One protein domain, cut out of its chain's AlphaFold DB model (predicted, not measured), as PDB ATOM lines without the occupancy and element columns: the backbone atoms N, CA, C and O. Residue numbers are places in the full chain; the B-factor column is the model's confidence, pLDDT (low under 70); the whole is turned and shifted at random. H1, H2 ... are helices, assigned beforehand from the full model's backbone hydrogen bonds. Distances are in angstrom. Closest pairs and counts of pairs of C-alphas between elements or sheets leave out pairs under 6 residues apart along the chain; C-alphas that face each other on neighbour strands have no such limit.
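AT A GLANCE: This is residues 47 to 89 of the 124 residues of an uncharacterized protein of Hymenobacter sp. KIGAM108 (UniProt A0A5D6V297). One long, nearly straight helix, H1, makes the length of the model, and a short second helix, H2, turns off at its far end to make an L. The printed part has 43 residues with two named helices, H1 then H2, and no named strand; the class is all helix. The whole is extended, with a radius of gyration of the C-alphas of 17.2 A and spans of 53 by 19 by 5 A.

IN THESE COORDINATES: H1 holds residues 47 to 77 and measures 44.4 A, from C-alpha 47 at (122.965, 146.243, 195.884) to C-alpha 77 at (137.901, 124.698, 160.010). H2 holds residues 82 to 89 and ends with C-alpha 89 at (143.689, 138.266, 150.613), 10.7 A from its first C-alpha.

HOW THE PARTS SIT: H1 and H2 are close but not clearly touching; their closest C-alphas, those of Thr 76 and Ala 82, are 6.3 A apart. Their lines are about perpendicular, at 85 degrees. In H1 and H2 every O i to N i+4 pair is within hydrogen-bond range.

THE WHOLE: The two C-alphas farthest apart, those of Pro 47 and His 88, are 52.9 A apart. The printed part has no cut, and the link from H1 to H2 is tight. The mean pLDDT of the printed part is 74.4, and residues 72 to 89 are under 70.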
ATOM      1  N   PRO A  47     121.774 145.954 196.685       77.19
ATOM      2  CA  PRO A  47     122.965 146.243 195.884       77.19
ATOM      3  C   PRO A  47     123.778 144.988 195.543       77.19
ATOM      4  O   PRO A  47     124.239 144.847 194.412       77.19
ATOM      5  N   GLY A  48     123.864 144.031 196.474       78.38
ATOM      6  CA  GLY A  48     124.542 142.754 196.243       78.38
ATOM      7  C   GLY A  48     123.873 141.902 195.160       78.38
ATOM      8  O   GLY A  48     124.556 141.327 194.322       78.38
ATOM      9  N   GLN A  49     122.539 141.882 195.094       79.25
ATOM     10  CA  GLN A  49     121.807 141.135 194.061       79.25
ATOM     11  C   GLN A  49     121.968 141.762 192.671       79.25
ATOM     12  O   GLN A  49     122.031 141.042 191.677       79.25
ATOM     13  N   LYS A  50     122.080 143.094 192.595       84.06
ATOM     14  CA  LYS A  50     122.404 143.794 191.342       84.06
ATOM     15  C   LYS A  50     123.817 143.468 190.878       84.06
ATOM     16  O   LYS A  50     124.023 143.257 189.688       84.06
ATOM     17  N   LEU A  51     124.764 143.401 191.811       85.56
ATOM     18  CA  LEU A  51     126.153 143.095 191.503       85.56
ATOM     19  C   LEU A  51     126.314 141.642 191.039       85.56
ATOM     20  O   LEU A  51     126.851 141.408 189.961       85.56
ATOM     21  N   VAL A  52     125.775 140.679 191.790       86.94
ATOM     22  CA  VAL A  52     125.830 139.251 191.434       86.94
ATOM     23  C   VAL A  52     125.104 138.990 190.116       86.94
ATOM     24  O   VAL A  52     125.649 138.324 189.240       86.94
ATOM     25  N   GLY A  53     123.911 139.563 189.930       84.56
ATOM     26  CA  GLY A  53     123.172 139.452 188.672       84.56
ATOM     27  C   GLY A  53     123.899 140.103 187.492       84.56
ATOM     28  O   GLY A  53     123.897 139.550 186.396       84.56
ATOM     29  N   GLY A  54     124.559 141.244 187.711       88.75
ATOM     30  CA  GLY A  54     125.368 141.924 186.698       88.75
ATOM     31  C   GLY A  54     126.595 141.112 186.286       88.75
ATOM     32  O   GLY A  54     126.818 140.916 185.094       88.75
ATOM     33  N   ILE A  55     127.344 140.576 187.254       88.44
ATOM     34  CA  ILE A  55     128.504 139.712 186.992       88.44
ATOM     35  C   ILE A  55     128.066 138.444 186.254       88.44
ATOM     36  O   ILE A  55     128.676 138.082 185.249       88.44
ATOM     37  N   ALA A  56     126.979 137.806 186.694       89.56
ATOM     38  CA  ALA A  56     126.437 136.624 186.029       89.56
ATOM     39  C   ALA A  56     126.022 136.919 184.578       89.56
ATOM     40  O   ALA A  56     126.294 136.116 183.689       89.56
ATOM     41  N   LEU A  57     125.416 138.081 184.318       91.81
ATOM     42  CA  LEU A  57     125.027 138.486 182.968       91.81
ATOM     43  C   LEU A  57     126.244 138.736 182.068       91.81
ATOM     44  O   LEU A  57     126.245 138.304 180.916       91.81
ATOM     45  N   VAL A  58     127.285 139.392 182.584       94.12
ATOM     46  CA  VAL A  58     128.534 139.616 181.839       94.12
ATOM     47  C   VAL A  58     129.230 138.287 181.540       94.12
ATOM     48  O   VAL A  58     129.616 138.046 180.399       94.12
ATOM     49  N   ALA A  59     129.324 137.387 182.520       92.25
ATOM     50  CA  ALA A  59     129.906 136.060 182.329       92.25
ATOM     51  C   ALA A  59     129.112 135.223 181.310       92.25
ATOM     52  O   ALA A  59     129.700 134.587 180.433       92.25
ATOM     53  N   ALA A  60     127.778 135.262 181.366       92.19
ATOM     54  CA  ALA A  60     126.918 134.619 180.375       92.19
ATOM     55  C   ALA A  60     127.108 135.221 178.970       92.19
ATOM     56  O   ALA A  60     127.151 134.490 177.984       92.19
ATOM     57  N   GLY A  61     127.277 136.543 178.871       91.19
ATOM     58  CA  GLY A  61     127.567 137.226 177.609       91.19
ATOM     59  C   GLY A  61     128.918 136.826 177.012       91.19
ATOM     60  O   GLY A  61     128.991 136.507 175.826       91.19
ATOM     61  N   LEU A  62     129.971 136.772 177.832       91.25
ATOM     62  CA  LEU A  62     131.311 136.362 177.400       91.25
ATOM     63  C   LEU A  62     131.358 134.887 176.998       91.25
ATOM     64  O   LEU A  62     131.923 134.554 175.963       91.25
ATOM     65  N   THR A  63     130.727 134.005 177.772       90.00
ATOM     66  CA  THR A  63     130.650 132.575 177.431       90.00
ATOM     67  C   THR A  63     129.832 132.332 176.165       90.00
ATOM     68  O   THR A  63     130.222 131.507 175.338       90.00
ATOM     69  N   TYR A  64     128.736 133.070 175.965       90.81
ATOM     70  CA  TYR A  64     127.986 133.036 174.713       90.81
ATOM     71  C   TYR A  64     128.839 133.517 173.535       90.81
ATOM     72  O   TYR A  64     128.861 132.854 172.501       90.81
ATOM     73  N   TRP A  65     129.575 134.621 173.694       87.94
ATOM     74  CA  TRP A  65     130.438 135.146 172.637       87.94
ATOM     75  C   TRP A  65     131.593 134.199 172.299       87.94
ATOM     76  O   TRP A  65     131.824 133.933 171.123       87.94
ATOM     77  N   ALA A  66     132.243 133.615 173.306       83.38
ATOM     78  CA  ALA A  66     133.285 132.609 173.118       83.38
ATOM     79  C   ALA A  66     132.746 131.359 172.404       83.38
ATOM     80  O   ALA A  66     133.382 130.856 171.485       83.38
ATOM     81  N   LYS A  67     131.537 130.893 172.752       82.56
ATOM     82  CA  LYS A  67     130.867 129.811 172.011       82.56
ATOM     83  C   LYS A  67     130.579 130.185 170.562       82.56
ATOM     84  O   LYS A  67     130.686 129.332 169.690       82.56
ATOM     85  N   LYS A  68     130.195 131.435 170.317       82.88
ATOM     86  CA  LYS A  68     129.947 131.975 168.978       82.88
ATOM     87  C   LYS A  68     131.231 131.969 168.145       82.88
ATOM     88  O   LYS A  68     131.207 131.436 167.047       82.88
ATOM     89  N   GLN A  69     132.343 132.449 168.704       79.12
ATOM     90  CA  GLN A  69     133.649 132.402 168.041       79.12
ATOM     91  C   GLN A  69     134.128 130.970 167.801       79.12
ATOM     92  O   GLN A  69     134.540 130.660 166.696       79.12
ATOM     93  N   ALA A  70     134.002 130.075 168.783       73.94
ATOM     94  CA  ALA A  70     134.381 128.674 168.610       73.94
ATOM     95  C   ALA A  70     133.514 127.952 167.561       73.94
ATOM     96  O   ALA A  70     133.998 127.072 166.859       73.94
ATOM     97  N   ALA A  71     132.233 128.312 167.443       73.19
ATOM     98  CA  ALA A  71     131.355 127.783 166.403       73.19
ATOM     99  C   ALA A  71     131.689 128.354 165.017       73.19
ATOM    100  O   ALA A  71     131.657 127.609 164.040       73.19
ATOM    101  N   ASP A  72     132.028 129.642 164.936       69.38
ATOM    102  CA  ASP A  72     132.461 130.287 163.694       69.38
ATOM    103  C   ASP A  72     133.842 129.743 163.246       69.38
ATOM    104  O   ASP A  72     134.009 129.437 162.068       69.38
ATOM    105  N   GLU A  73     134.783 129.493 164.169       60.47
ATOM    106  CA  GLU A  73     136.063 128.816 163.884       60.47
ATOM    107  C   GLU A  73     135.892 127.341 163.507       60.47
ATOM    108  O   GLU A  73     136.555 126.847 162.599       60.47
ATOM    109  N   ALA A  74     134.987 126.614 164.163       59.97
ATOM    110  CA  ALA A  74     134.678 125.242 163.768       59.97
ATOM    111  C   ALA A  74     134.040 125.189 162.366       59.97
ATOM    112  O   ALA A  74     134.266 124.235 161.620       59.97
ATOM    113  N   ALA A  75     133.273 126.216 161.988       58.72
ATOM    114  CA  ALA A  75     132.690 126.339 160.657       58.72
ATOM    115  C   ALA A  75     133.737 126.691 159.584       58.72
ATOM    116  O   ALA A  75     133.665 126.146 158.481       58.72
ATOM    117  N   THR A  76     134.729 127.535 159.885       56.16
ATOM    118  CA  THR A  76     135.854 127.806 158.970       56.16
ATOM    119  C   THR A  76     136.846 126.643 158.900       56.16
ATOM    120  O   THR A  76     137.329 126.338 157.812       56.16
ATOM    121  N   ALA A  77     137.084 125.917 159.996       55.72
ATOM    122  CA  ALA A  77     137.901 124.698 160.010       55.72
ATOM    123  C   ALA A  77     137.259 123.530 159.231       55.72
ATOM    124  O   ALA A  77     137.966 122.686 158.683       55.72
ATOM    125  N   ALA A  78     135.924 123.493 159.133       56.78
ATOM    126  CA  ALA A  78     135.191 122.531 158.305       56.78
ATOM    127  C   ALA A  78     135.231 122.855 156.793       56.78
ATOM    128  O   ALA A  78     134.798 122.037 155.979       56.78
ATOM    129  N   LEU A  79     135.757 124.023 156.403       55.88
ATOM    130  CA  LEU A  79     135.940 124.454 155.018       55.88
ATOM    131  C   LEU A  79     137.448 124.547 154.711       55.88
ATOM    132  O   LEU A  79     138.028 125.629 154.810       55.88
ATOM    133  N   PRO A  80     138.106 123.456 154.269       55.59
ATOM    134  CA  PRO A  80     139.558 123.421 154.040       55.59
ATOM    135  C   PRO A  80     140.063 124.372 152.933       55.59
ATOM    136  O   PRO A  80     141.261 124.438 152.683       55.59
ATOM    137  N   GLY A  81     139.174 125.119 152.264       56.19
ATOM    138  CA  GLY A  81     139.511 126.152 151.278       56.19
ATOM    139  C   GLY A  81     139.433 127.599 151.786       56.19
ATOM    140  O   GLY A  81     139.872 128.500 151.075       56.19
ATOM    141  N   ALA A  82     138.897 127.853 152.987       55.81
ATOM    142  CA  ALA A  82     138.718 129.217 153.499       55.81
ATOM    143  C   ALA A  82     140.044 129.848 153.964       55.81
ATOM    144  O   ALA A  82     140.328 130.994 153.628       55.81
ATOM    145  N   GLN A  83     140.910 129.075 154.631       56.66
ATOM    146  CA  GLN A  83     142.234 129.553 155.061       56.66
ATOM    147  C   GLN A  83     143.162 129.894 153.885       56.66
ATOM    148  O   GLN A  83     143.950 130.832 153.966       56.66
ATOM    149  N   ALA A  84     143.042 129.175 152.762       57.19
ATOM    150  CA  ALA A  84     143.788 129.496 151.547       57.19
ATOM    151  C   ALA A  84     143.324 130.833 150.937       57.19
ATOM    152  O   ALA A  84     144.150 131.638 150.513       57.19
ATOM    153  N   ALA A  85     142.015 131.109 150.938       59.88
ATOM    154  CA  ALA A  85     141.467 132.371 150.439       59.88
ATOM    155  C   ALA A  85     141.857 133.575 151.319       59.88
ATOM    156  O   ALA A  85     142.153 134.649 150.792       59.88
ATOM    157  N   GLU A  86     141.916 133.396 152.642       59.94
ATOM    158  CA  GLU A  86     142.376 134.434 153.575       59.94
ATOM    159  C   GLU A  86     143.875 134.725 153.429       59.94
ATOM    160  O   GLU A  86     144.265 135.892 153.404       59.94
ATOM    161  N   ALA A  87     144.708 133.698 153.227       61.38
ATOM    162  CA  ALA A  87     146.130 133.883 152.933       61.38
ATOM    163  C   ALA A  87     146.348 134.673 151.627       61.38
ATOM    164  O   ALA A  87     147.185 135.575 151.582       61.38
ATOM    165  N   HIS A  88     145.550 134.406 150.585       59.22
ATOM    166  CA  HIS A  88     145.613 135.159 149.328       59.22
ATOM    167  C   HIS A  88     145.140 136.621 149.471       59.22
ATOM    168  O   HIS A  88     145.723 137.516 148.855       59.22
ATOM    169  N   LEU A  89     144.138 136.897 150.311       63.12
ATOM    170  CA  LEU A  89     143.689 138.266 150.613       63.12
ATOM    171  C   LEU A  89     144.707 139.054 151.455       63.12
ATOM    172  O   LEU A  89     144.918 140.244 151.199       63.12
TER     173      LEU A  89